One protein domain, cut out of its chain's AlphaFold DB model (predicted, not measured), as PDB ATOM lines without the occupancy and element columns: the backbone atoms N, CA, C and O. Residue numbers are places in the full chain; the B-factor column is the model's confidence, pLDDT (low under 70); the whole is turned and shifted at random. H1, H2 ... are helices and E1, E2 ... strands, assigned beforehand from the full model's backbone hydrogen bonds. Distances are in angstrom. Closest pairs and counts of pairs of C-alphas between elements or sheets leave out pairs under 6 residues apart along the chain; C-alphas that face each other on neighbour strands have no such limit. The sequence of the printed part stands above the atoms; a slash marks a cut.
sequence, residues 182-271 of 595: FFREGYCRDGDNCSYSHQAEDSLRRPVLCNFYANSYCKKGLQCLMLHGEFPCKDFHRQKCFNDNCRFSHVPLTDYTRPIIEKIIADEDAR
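Overview. This is residues 182 to 271 of the 595 residues of an uncharacterized protein of Caenorhabditis remanei (UniProt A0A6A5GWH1). Little of this domain is regular structure: a body of loops, with the helix H3 running out of it so that residues 266 to 271 stick out. The strand E1 and the short helices H1 and H2 are set among the loops. The printed part has 90 residues, with named elements in the order E1, H1, H2, H3; these hold only 27 residues, mostly helix. It is compact, with a radius of gyration of the C-alphas of 12.5 A and spans of 36 by 26 by 24 A.

Arrangement. Start at H3, residues 258 to 271. Its residues 261 to 265 alone only just touch H2, residues 234 to 237, with 3 pairs of C-alphas within 8 A; the closest, Lys 234 and Ile 261, are 6.4 A apart. E1, residues 206 to 209, pairs with no named strand; its closest C-alpha to H3 is that of Pro 207, 6.8 A from that of Ile 260. H1, residues 211 to 215, is apart from H2 and H3. In H1 and H3 every O i to N i+4 pair is within hydrogen-bond range; H2 is too short for one.

Along the chain. Find C-alpha 206 at (34.281, 2.294, 22.892), where E1 begins. H3 runs 19.7 A from C-alpha 258 to C-alpha 271 at (34.829, -3.095, 0.368).

Size, cuts and confidence. The printed part has no cut. The links H1 to H2 and H2 to H3 are long. No printed residue is under 70 in pLDDT.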
ATOM      1  N   PHE A 182      34.199 -13.705  31.850       88.69
ATOM      2  CA  PHE A 182      34.487 -14.765  30.879       88.69
ATOM      3  C   PHE A 182      33.952 -14.442  29.479       88.69
ATOM      4  O   PHE A 182      34.593 -14.768  28.484       88.69
ATOM      5  N   PHE A 183      32.828 -13.734  29.383       88.81
ATOM      6  CA  PHE A 183      32.248 -13.282  28.117       88.81
ATOM      7  C   PHE A 183      33.099 -12.193  27.455       88.81
ATOM      8  O   PHE A 183      33.383 -12.255  26.262       88.81
ATOM      9  N   ARG A 184      33.653 -11.269  28.252       86.94
ATOM     10  CA  ARG A 184      34.639 -10.265  27.795       86.94
ATOM     11  C   ARG A 184      35.950 -10.877  27.300       86.94
ATOM     12  O   ARG A 184      36.739 -10.205  26.636       86.94
ATOM     13  N   GLU A 185      36.209 -12.132  27.647       84.69
ATOM     14  CA  GLU A 185      37.352 -12.911  27.171       84.69
ATOM     15  C   GLU A 185      36.955 -13.831  25.989       84.69
ATOM     16  O   GLU A 185      37.814 -14.180  25.181       84.69
ATOM     17  N   GLY A 186      35.656 -14.091  25.780       82.94
ATOM     18  CA  GLY A 186      35.102 -14.955  24.723       82.94
ATOM     19  C   GLY A 186      35.013 -16.430  25.106       82.94
ATOM     20  O   GLY A 186      35.108 -17.288  24.236       82.94
ATOM     21  N   TYR A 187      34.909 -16.724  26.405       83.88
ATOM     22  CA  TYR A 187      34.956 -18.081  26.965       83.88
ATOM     23  C   TYR A 187      33.861 -18.346  28.018       83.88
ATOM     24  O   TYR A 187      33.981 -19.289  28.805       83.88
ATOM     25  N   CYS A 188      32.813 -17.515  28.090       88.25
ATOM     26  CA  CYS A 188      31.649 -17.821  28.928       88.25
ATOM     27  C   CYS A 188      30.909 -19.037  28.355       88.25
ATOM     28  O   CYS A 188      30.695 -19.119  27.150       88.25
ATOM     29  N   ARG A 189      30.528 -19.973  29.230       85.62
ATOM     30  CA  ARG A 189      29.785 -21.194  28.877       85.62
ATOM     31  C   ARG A 189      28.301 -21.115  29.224       85.62
ATOM     32  O   ARG A 189      27.536 -21.977  28.815       85.62
ATOM     33  N   ASP A 190      27.913 -20.097  29.984       83.62
ATOM     34  CA  ASP A 190      26.574 -19.965  30.561       83.62
ATOM     35  C   ASP A 190      25.575 -19.355  29.555       83.62
ATOM     36  O   ASP A 190      24.363 -19.423  29.759       83.62
ATOM     37  N   GLY A 191      26.081 -18.773  28.457       81.25
ATOM     38  CA  GLY A 191      25.274 -18.139  27.413       81.25
ATOM     39  C   GLY A 191      24.367 -17.051  27.987       81.25
ATOM     40  O   GLY A 191      24.768 -16.303  28.877       81.25
ATOM     41  N   ASP A 192      23.123 -16.990  27.527       82.12
ATOM     42  CA  ASP A 192      22.133 -16.029  28.030       82.12
ATOM     43  C   ASP A 192      21.689 -16.299  29.486       82.12
ATOM     44  O   ASP A 192      21.021 -15.463  30.088       82.12
ATOM     45  N   ASN A 193      22.095 -17.429  30.088       84.88
ATOM     46  CA  ASN A 193      21.810 -17.778  31.486       84.88
ATOM     47  C   ASN A 193      22.921 -17.347  32.468       84.88
ATOM     48  O   ASN A 193      22.923 -17.781  33.622       84.88
ATOM     49  N   CYS A 194      23.895 -16.532  32.045       89.19
ATOM     50  CA  CYS A 194      24.950 -16.063  32.945       89.19
ATOM     51  C   CYS A 194      24.404 -15.118  34.033       89.19
ATOM     52  O   CYS A 194      23.563 -14.261  33.778       89.19
ATOM     53  N   SER A 195      24.949 -15.207  35.248       89.06
ATOM     54  CA  SER A 195      24.607 -14.326  36.380       89.06
ATOM     55  C   SER A 195      25.202 -12.909  36.289       89.06
ATOM     56  O   SER A 195      25.082 -12.118  37.226       89.06
ATOM     57  N   TYR A 196      25.851 -12.587  35.171       90.06
ATOM     58  CA  TYR A 196      26.536 -11.330  34.886       90.06
ATOM     59  C   TYR A 196      26.153 -10.852  33.480       90.06
ATOM     60  O   TYR A 196      25.934 -11.673  32.593       90.06
ATOM     61  N   SER A 197      26.111  -9.536  33.245       88.19
ATOM     62  CA  SER A 197      25.613  -9.003  31.967       88.19
ATOM     63  C   SER A 197      26.496  -9.392  30.779       88.19
ATOM     64  O   SER A 197      27.729  -9.392  30.868       88.19
ATOM     65  N   HIS A 198      25.837  -9.673  29.656       88.44
ATOM     66  CA  HIS A 198      26.417  -9.899  28.331       88.44
ATOM     67  C   HIS A 198      26.125  -8.739  27.355       88.44
ATOM     68  O   HIS A 198      26.388  -8.848  26.158       88.44
ATOM     69  N   GLN A 199      25.596  -7.608  27.836       85.31
ATOM     70  CA  GLN A 199      25.291  -6.459  26.983       85.31
ATOM     71  C   GLN A 199      26.507  -5.545  26.791       85.31
ATOM     72  O   GLN A 199      27.212  -5.210  27.739       85.31
ATOM     73  N   ALA A 200      26.723  -5.091  25.554       84.06
ATOM     74  CA  ALA A 200      27.823  -4.193  25.195       84.06
ATOM     75  C   ALA A 200      27.789  -2.830  25.922       84.06
ATOM     76  O   ALA A 200      28.842  -2.274  26.219       84.06
ATOM     77  N   GLU A 201      26.595  -2.311  26.232       83.94
ATOM     78  CA  GLU A 201      26.409  -1.054  26.978       83.94
ATOM     79  C   GLU A 201      27.007  -1.152  28.399       83.94
ATOM     80  O   GLU A 201      27.744  -0.268  28.840       83.94
ATOM     81  N   ASP A 202      26.793  -2.284  29.087       82.69
ATOM     82  CA  ASP A 202      27.248  -2.507  30.469       82.69
ATOM     83  C   ASP A 202      28.783  -2.560  30.624       82.69
ATOM     84  O   ASP A 202      29.299  -2.554  31.744       82.69
ATOM     85  N   SER A 203      29.550  -2.621  29.529       79.44
ATOM     86  CA  SER A 203      31.015  -2.654  29.597       79.44
ATOM     87  C   SER A 203      31.678  -1.274  29.602       79.44
ATOM     88  O   SER A 203      32.863  -1.180  29.944       79.44
ATOM     89  N   LEU A 204      30.932  -0.219  29.237       81.19
ATOM     90  CA  LEU A 204      31.395   1.172  29.105       81.19
ATOM     91  C   LEU A 204      32.645   1.344  28.207       81.19
ATOM     92  O   LEU A 204      33.432   2.284  28.374       81.19
ATOM     93  N   ARG A 205      32.848   0.429  27.250       85.62
ATOM     94  CA  ARG A 205      33.932   0.469  26.254       85.62
ATOM     95  C   ARG A 205      33.552   1.321  25.038       85.62
ATOM     96  O   ARG A 205      32.400   1.694  24.844       85.62
ATOM     97  N   ARG A 206      34.536   1.653  24.193       88.62
ATOM     98  CA  ARG A 206      34.281   2.294  22.892       88.62
ATOM     99  C   ARG A 206      33.647   1.273  21.934       88.62
ATOM    100  O   ARG A 206      34.216   0.185  21.849       88.62
ATOM    101  N   PRO A 207      32.593   1.629  21.167       88.81
ATOM    102  CA  PRO A 207      31.845   0.747  20.252       88.81
ATOM    103  C   PRO A 207      32.639   0.346  18.989       88.81
ATOM    104  O   PRO A 207      32.240   0.605  17.859       88.81
ATOM    105  N   VAL A 208      33.814  -0.254  19.180       91.56
ATOM    106  CA  VAL A 208      34.754  -0.672  18.134       91.56
ATOM    107  C   VAL A 208      35.352  -2.015  18.548       91.56
ATOM    108  O   VAL A 208      35.768  -2.171  19.699       91.56
ATOM    109  N   LEU A 209      35.418  -2.976  17.624       91.25
ATOM    110  CA  LEU A 209      36.072  -4.265  17.851       91.25
ATOM    111  C   LEU A 209      37.581  -4.076  18.064       91.25
ATOM    112  O   LEU A 209      38.258  -3.423  17.271       91.25
ATOM    113  N   CYS A 210      38.139  -4.663  19.123       92.88
ATOM    114  CA  CYS A 210      39.580  -4.638  19.345       92.88
ATOM    115  C   CYS A 210      40.322  -5.492  18.301       92.88
ATOM    116  O   CYS A 210      40.199  -6.716  18.312       92.88
ATOM    117  N   ASN A 211      41.161  -4.862  17.472       92.94
ATOM    118  CA  ASN A 211      41.934  -5.533  16.416       92.94
ATOM    119  C   ASN A 211      42.763  -6.725  16.954       92.94
ATOM    120  O   ASN A 211      42.678  -7.844  16.457       92.94
ATOM    121  N   PHE A 212      43.467  -6.537  18.077       92.81
ATOM    122  CA  PHE A 212      44.215  -7.616  18.741       92.81
ATOM    123  C   PHE A 212      43.322  -8.768  19.234       92.81
ATOM    124  O   PHE A 212      43.745  -9.922  19.253       92.81
ATOM    125  N   TYR A 213      42.084  -8.478  19.648       92.12
ATOM    126  CA  TYR A 213      41.146  -9.505  20.108       92.12
ATOM    127  C   TYR A 213      40.594 -10.345  18.953       92.12
ATOM    128  O   TYR A 213      40.454 -11.563  19.117       92.12
ATOM    129  N   ALA A 214      40.323  -9.697  17.815       90.69
ATOM    130  CA  ALA A 214      39.922 -10.335  16.567       90.69
ATOM    131  C   ALA A 214      41.024 -11.267  16.037       90.69
ATOM    132  O   ALA A 214      40.741 -12.415  15.711       90.69
ATOM    133  N   ASN A 215      42.283 -10.815  16.056       89.69
ATOM    134  CA  ASN A 215      43.410 -11.581  15.512       89.69
ATOM    135  C   ASN A 215      43.823 -12.797  16.366       89.69
ATOM    136  O   ASN A 215      44.494 -13.680  15.840       89.69
ATOM    137  N   SER A 216      43.485 -12.831  17.667       84.38
ATOM    138  CA  SER A 216      43.399 -14.031  18.546       84.38
ATOM    139  C   SER A 216      43.546 -13.694  20.035       84.38
ATOM    140  O   SER A 216      42.994 -14.393  20.888       84.38
ATOM    141  N   TYR A 217      44.285 -12.638  20.387       88.06
ATOM    142  CA  TYR A 217      44.615 -12.326  21.778       88.06
ATOM    143  C   TYR A 217      44.969 -10.850  21.998       88.06
ATOM    144  O   TYR A 217      45.924 -10.311  21.442       88.06
ATOM    145  N   CYS A 218      44.239 -10.201  22.906       92.00
ATOM    146  CA  CYS A 218      44.501  -8.828  23.320       92.00
ATOM    147  C   CYS A 218      45.220  -8.792  24.676       92.00
ATOM    148  O   CYS A 218      44.593  -9.017  25.713       92.00
ATOM    149  N   LYS A 219      46.507  -8.395  24.682       89.88
ATOM    150  CA  LYS A 219      47.328  -8.202  25.902       89.88
ATOM    151  C   LYS A 219      46.662  -7.298  26.963       89.88
ATOM    152  O   LYS A 219      46.967  -7.421  28.142       89.88
ATOM    153  N   LYS A 220      45.754  -6.392  26.565       87.69
ATOM    154  CA  LYS A 220      45.043  -5.464  27.473       87.69
ATOM    155  C   LYS A 220      43.859  -6.120  28.211       87.69
ATOM    156  O   LYS A 220      43.386  -5.562  29.200       87.69
ATOM    157  N   GLY A 221      43.370  -7.278  27.752       83.56
ATOM    158  CA  GLY A 221      42.343  -8.080  28.427       83.56
ATOM    159  C   GLY A 221      41.118  -7.277  28.888       83.56
ATOM    160  O   GLY A 221      40.464  -6.581  28.107       83.56
ATOM    161  N   LEU A 222      40.816  -7.346  30.185       83.44
ATOM    162  CA  LEU A 222      39.692  -6.638  30.815       83.44
ATOM    163  C   LEU A 222      39.861  -5.107  30.840       83.44
ATOM    164  O   LEU A 222      38.856  -4.399  30.869       83.44
ATOM    165  N   GLN A 223      41.097  -4.605  30.753       84.88
ATOM    166  CA  GLN A 223      41.443  -3.174  30.708       84.88
ATOM    167  C   GLN A 223      41.515  -2.614  29.274       84.88
ATOM    168  O   GLN A 223      41.938  -1.477  29.062       84.88
ATOM    169  N   CYS A 224      41.119  -3.391  28.260       91.06
ATOM    170  CA  CYS A 224      40.985  -2.872  26.904       91.06
ATOM    171  C   CYS A 224      39.863  -1.820  26.823       91.06
ATOM    172  O   CYS A 224      38.801  -1.989  27.421       91.06
ATOM    173  N   LEU A 225      40.087  -0.757  26.045       90.12
ATOM    174  CA  LEU A 225      39.115   0.322  25.809       90.12
ATOM    175  C   LEU A 225      38.122   0.014  24.672       90.12
ATOM    176  O   LEU A 225      37.277   0.848  24.362       90.12
ATOM    177  N   MET A 226      38.252  -1.147  24.028       92.44
ATOM    178  CA  MET A 226      37.522  -1.583  22.831       92.44
ATOM    179  C   MET A 226      36.790  -2.899  23.128       92.44
ATOM    180  O   MET A 226      37.242  -3.664  23.986       92.44
ATOM    181  N   LEU A 227      35.686  -3.190  22.440       91.12
ATOM    182  CA  LEU A 227      34.914  -4.417  22.674       91.12
ATOM    183  C   LEU A 227      35.728  -5.674  22.322       91.12
ATOM    184  O   LEU A 227      36.570  -5.674  21.420       91.12
ATOM    185  N   HIS A 228      35.463  -6.739  23.079       91.88
ATOM    186  CA  HIS A 228      36.022  -8.084  22.908       91.88
ATOM    187  C   HIS A 228      34.882  -9.062  22.547       91.88
ATOM    188  O   HIS A 228      34.163  -8.779  21.599       91.88
ATOM    189  N   GLY A 229      34.660 -10.155  23.293       87.88
ATOM    190  CA  GLY A 229      33.564 -11.109  23.033       87.88
ATOM    191  C   GLY A 229      32.158 -10.517  23.196       87.88
ATOM    192  O   GLY A 229      31.194 -11.050  22.667       87.88
ATOM    193  N   GLU A 230      32.069  -9.349  23.840       89.44
ATOM    194  CA  GLU A 230      30.901  -8.458  23.852       89.44
ATOM    195  C   GLU A 230      30.454  -8.023  22.442       89.44
ATOM    196  O   GLU A 230      29.282  -7.715  22.229       89.44
ATOM    197  N   PHE A 231      31.390  -7.956  21.489       92.25
ATOM    198  CA  PHE A 231      31.168  -7.433  20.145       92.25
ATOM    199  C   PHE A 231      30.218  -8.337  19.342       92.25
ATOM    200  O   PHE A 231      30.469  -9.543  19.299       92.25
ATOM    201  N   PRO A 232      29.175  -7.793  18.686       91.31
ATOM    202  CA  PRO A 232      28.167  -8.597  18.000       91.31
ATOM    203  C   PRO A 232      28.752  -9.331  16.786       91.31
ATOM    204  O   PRO A 232      29.516  -8.775  15.994       91.31
ATOM    205  N   CYS A 233      28.396 -10.603  16.631       91.38
ATOM    206  CA  CYS A 233      28.940 -11.468  15.590       91.38
ATOM    207  C   CYS A 233      28.380 -11.106  14.203       91.38
ATOM    208  O   CYS A 233      27.221 -11.401  13.893       91.38
ATOM    209  N   LYS A 234      29.219 -10.507  13.340       90.88
ATOM    210  CA  LYS A 234      28.826 -10.101  11.974       90.88
ATOM    211  C   LYS A 234      28.217 -11.262  11.183       90.88
ATOM    212  O   LYS A 234      27.219 -11.088  10.493       90.88
ATOM    213  N   ASP A 235      28.777 -12.459  11.339       91.50
ATOM    214  CA  ASP A 235      28.362 -13.638  10.590       91.50
ATOM    215  C   ASP A 235      27.086 -14.267  11.157       91.50
ATOM    216  O   ASP A 235      26.284 -14.783  10.390       91.50
ATOM    217  N   PHE A 236      26.823 -14.171  12.464       90.88
ATOM    218  CA  PHE A 236      25.565 -14.642  13.060       90.88
ATOM    219  C   PHE A 236      24.376 -13.813  12.572       90.88
ATOM    220  O   PHE A 236      23.387 -14.362  12.091       90.88
ATOM    221  N   HIS A 237      24.506 -12.484  12.583       88.25
ATOM    222  CA  HIS A 237      23.446 -11.595  12.106       88.25
ATOM    223  C   HIS A 237      23.333 -11.555  10.566       88.25
ATOM    224  O   HIS A 237      22.269 -11.222  10.052       88.25
ATOM    225  N   ARG A 238      24.364 -12.001   9.827       88.81
ATOM    226  CA  ARG A 238      24.275 -12.374   8.397       88.81
ATOM    227  C   ARG A 238      23.820 -13.833   8.152       88.81
ATOM    228  O   ARG A 238      23.838 -14.266   7.003       88.81
ATOM    229  N   GLN A 239      23.433 -14.592   9.186       84.38
ATOM    230  CA  GLN A 239      22.995 -16.005   9.131       84.38
ATOM    231  C   GLN A 239      24.026 -17.003   8.547       84.38
ATOM    232  O   GLN A 239      23.671 -18.020   7.955       84.38
ATOM    233  N   LYS A 240      25.321 -16.719   8.725       88.38
ATOM    234  CA  LYS A 240      26.478 -17.501   8.245       88.38
ATOM    235  C   LYS A 240      27.357 -18.088   9.360       88.38
ATOM    236  O   LYS A 240      28.301 -18.814   9.055       88.38
ATOM    237  N   CYS A 241      27.100 -17.779  10.635       90.44
ATOM    238  CA  CYS A 241      27.835 -18.388  11.748       90.44
ATOM    239  C   CYS A 241      27.145 -19.668  12.240       90.44
ATOM    240  O   CYS A 241      25.970 -19.637  12.593       90.44
ATOM    241  N   PHE A 242      27.905 -20.765  12.310       86.88
ATOM    242  CA  PHE A 242      27.437 -22.092  12.744       86.88
ATOM    243  C   PHE A 242      28.121 -22.589  14.032       86.88
ATOM    244  O   PHE A 242      27.954 -23.741  14.413       86.88
ATOM    245  N   ASN A 243      28.930 -21.744  14.681       84.19
ATOM    246  CA  ASN A 243      29.666 -22.101  15.893       84.19
ATOM    247  C   ASN A 243      28.919 -21.597  17.131       84.19
ATOM    248  O   ASN A 243      28.918 -20.393  17.380       84.19
ATOM    249  N   ASP A 244      28.365 -22.496  17.946       79.94
ATOM    250  CA  ASP A 244      27.734 -22.129  19.227       79.94
ATOM    251  C   ASP A 244      28.737 -21.432  20.164       79.94
ATOM    252  O   ASP A 244      28.449 -20.397  20.763       79.94
ATOM    253  N   ASN A 245      29.971 -21.946  20.205       82.00
ATOM    254  CA  ASN A 245      31.105 -21.356  20.922       82.00
ATOM    255  C   ASN A 245      31.781 -20.240  20.099       82.00
ATOM    256  O   ASN A 245      32.999 -20.252  19.897       82.00
ATOM    257  N   CYS A 246      31.000 -19.303  19.558       87.81
ATOM    258  CA  CYS A 246      31.551 -18.188  18.800       87.81
ATOM    259  C   CYS A 246      32.379 -17.243  19.685       87.81
ATOM    260  O   CYS A 246      32.087 -16.996  20.853       87.81
ATOM    261  N   ARG A 247      33.418 -16.669  19.076       85.81
ATOM    262  CA  ARG A 247      34.310 -15.660  19.662       85.81
ATOM    263  C   ARG A 247      33.625 -14.306  19.907       85.81
ATOM    264  O   ARG A 247      34.143 -13.492  20.668       85.81
ATOM    265  N   PHE A 248      32.508 -14.066  19.227       88.75
ATOM    266  CA  PHE A 248      31.732 -12.828  19.205       88.75
ATOM    267  C   PHE A 248      30.300 -13.113  19.664       88.75
ATOM    268  O   PHE A 248      29.820 -14.240  19.531       88.75
ATOM    269  N   SER A 249      29.605 -12.111  20.194       87.38
ATOM    270  CA  SER A 249      28.304 -12.317  20.823       87.38
ATOM    271  C   SER A 249      27.220 -12.694  19.803       87.38
ATOM    272  O   SER A 249      27.072 -12.067  18.754       87.38
ATOM    273  N   HIS A 250      26.462 -13.746  20.126       88.31
ATOM    274  CA  HIS A 250      25.237 -14.167  19.422       88.31
ATOM    275  C   HIS A 250      23.966 -13.602  20.095       88.31
ATOM    276  O   HIS A 250      22.845 -13.971  19.754       88.31
ATOM    277  N   VAL A 251      24.140 -12.689  21.055       84.88
ATOM    278  CA  VAL A 251      23.050 -11.992  21.747       84.88
ATOM    279  C   VAL A 251      22.278 -11.128  20.731       84.88
ATOM    280  O   VAL A 251      22.916 -10.442  19.927       84.88
ATOM    281  N   PRO A 252      20.930 -11.113  20.737       86.88
ATOM    282  CA  PRO A 252      20.134 -10.265  19.845       86.88
ATOM    283  C   PRO A 252      20.518  -8.775  19.907       86.88
ATOM    284  O   PRO A 252      20.860  -8.256  20.971       86.88
ATOM    285  N   LEU A 253      20.448  -8.068  18.769       87.81
ATOM    286  CA  LEU A 253      20.976  -6.701  18.667       87.81
ATOM    287  C   LEU A 253      20.149  -5.688  19.473       87.81
ATOM    288  O   LEU A 253      19.052  -5.285  19.060       87.81
ATOM    289  N   THR A 254      20.733  -5.206  20.568       87.38
ATOM    290  CA  THR A 254      20.275  -4.007  21.271       87.38
ATOM    291  C   THR A 254      20.439  -2.771  20.384       87.38
ATOM    292  O   THR A 254      21.196  -2.769  19.409       87.38
ATOM    293  N   ASP A 255      19.752  -1.681  20.726       88.94
ATOM    294  CA  ASP A 255      19.826  -0.430  19.957       88.94
ATOM    295  C   ASP A 255      21.241   0.182  19.940       88.94
ATOM    296  O   ASP A 255      21.586   0.906  19.010       88.94
ATOM    297  N   TYR A 256      22.089  -0.173  20.914       87.12
ATOM    298  CA  TYR A 256      23.515   0.164  20.934       87.12
ATOM    299  C   TYR A 256      24.339  -0.664  19.935       87.12
ATOM    300  O   TYR A 256      25.226  -0.127  19.277       87.12
ATOM    301  N   THR A 257      24.082  -1.975  19.808       89.75
ATOM    302  CA  THR A 257      24.905  -2.869  18.968       89.75
ATOM    303  C   THR A 257      24.483  -2.903  17.503       89.75
ATOM    304  O   THR A 257      25.331  -3.126  16.638       89.75
ATOM    305  N   ARG A 258      23.210  -2.620  17.205       90.94
ATOM    306  CA  ARG A 258      22.672  -2.558  15.837       90.94
ATOM    307  C   ARG A 258      23.445  -1.606  14.904       90.94
ATOM    308  O   ARG A 258      23.966  -2.113  13.913       90.94
ATOM    309  N   PRO A 259      23.640  -0.304  15.213       91.94
ATOM    310  CA  PRO A 259      24.360   0.612  14.321       91.94
ATOM    311  C   PRO A 259      25.850   0.265  14.162       91.94
ATOM    312  O   PRO A 259      26.451   0.595  13.142       91.94
ATOM    313  N   ILE A 260      26.452  -0.421  15.144       90.88
ATOM    314  CA  ILE A 260      27.843  -0.894  15.058       90.88
ATOM    315  C   ILE A 260      27.957  -1.961  13.967       90.88
ATOM    316  O   ILE A 260      28.846  -1.885  13.118       90.88
ATOM    317  N   ILE A 261      27.056  -2.950  13.982       91.94
ATOM    318  CA  ILE A 261      27.088  -4.026  12.993       91.94
ATOM    319  C   ILE A 261      26.599  -3.558  11.629       91.94
ATOM    320  O   ILE A 261      27.189  -3.942  10.631       91.94
ATOM    321  N   GLU A 262      25.560  -2.725  11.577       92.38
ATOM    322  CA  GLU A 262      24.975  -2.225  10.334       92.38
ATOM    323  C   GLU A 262      26.003  -1.417   9.539       92.38
ATOM    324  O   GLU A 262      26.201  -1.676   8.350       92.38
ATOM    325  N   LYS A 263      26.769  -0.551  10.221       91.81
ATOM    326  CA  LYS A 263      27.915   0.120   9.606       91.81
ATOM    327  C   LYS A 263      28.953  -0.875   9.083       91.81
ATOM    328  O   LYS A 263      29.405  -0.719   7.961       91.81
ATOM    329  N   ILE A 264      29.346  -1.882   9.862       90.44
ATOM    330  CA  ILE A 264      30.384  -2.838   9.436       90.44
ATOM    331  C   ILE A 264      29.889  -3.754   8.310       90.44
ATOM    332  O   ILE A 264      30.678  -4.160   7.464       90.44
ATOM    333  N   ILE A 265      28.590  -4.045   8.249       90.75
ATOM    334  CA  ILE A 265      27.963  -4.737   7.123       90.75
ATOM    335  C   ILE A 265      28.064  -3.874   5.859       90.75
ATOM    336  O   ILE A 265      28.553  -4.372   4.850       90.75
ATOM    337  N   ALA A 266      27.712  -2.587   5.936       91.69
ATOM    338  CA  ALA A 266      27.844  -1.649   4.821       91.69
ATOM    339  C   ALA A 266      29.310  -1.408   4.402       91.69
ATOM    340  O   ALA A 266      29.615  -1.455   3.213       91.69
ATOM    341  N   ASP A 267      30.226  -1.210   5.356       89.12
ATOM    342  CA  ASP A 267      31.661  -1.032   5.100       89.12
ATOM    343  C   ASP A 267      32.255  -2.282   4.413       89.12
ATOM    344  O   ASP A 267      33.061  -2.148   3.496       89.12
ATOM    345  N   GLU A 268      31.859  -3.497   4.816       88.38
ATOM    346  CA  GLU A 268      32.290  -4.755   4.179       88.38
ATOM    347  C   GLU A 268      31.647  -4.963   2.800       88.38
ATOM    348  O   GLU A 268      32.330  -5.409   1.884       88.38
ATOM    349  N   ASP A 269      30.365  -4.628   2.624       87.94
ATOM    350  CA  ASP A 269      29.657  -4.789   1.344       87.94
ATOM    351  C   ASP A 269      30.115  -3.751   0.299       87.94
ATOM    352  O   ASP A 269      30.109  -4.040  -0.895       87.94
ATOM    353  N   ALA A 270      30.599  -2.581   0.739       88.12
ATOM    354  CA  ALA A 270      31.276  -1.594  -0.105       88.12
ATOM    355  C   ALA A 270      32.752  -1.944  -0.391       88.12
ATOM    356  O   ALA A 270      33.277  -1.587  -1.445       88.12
ATOM    357  N   ARG A 271      33.436  -2.634   0.535       84.50
ATOM    358  CA  ARG A 271      34.829  -3.095   0.368       84.50
ATOM    359  C   ARG A 271      34.958  -4.401  -0.398       84.50
ATOM    360  O   ARG A 271      36.037  -4.678  -0.914       84.50
TER     361      ARG A 271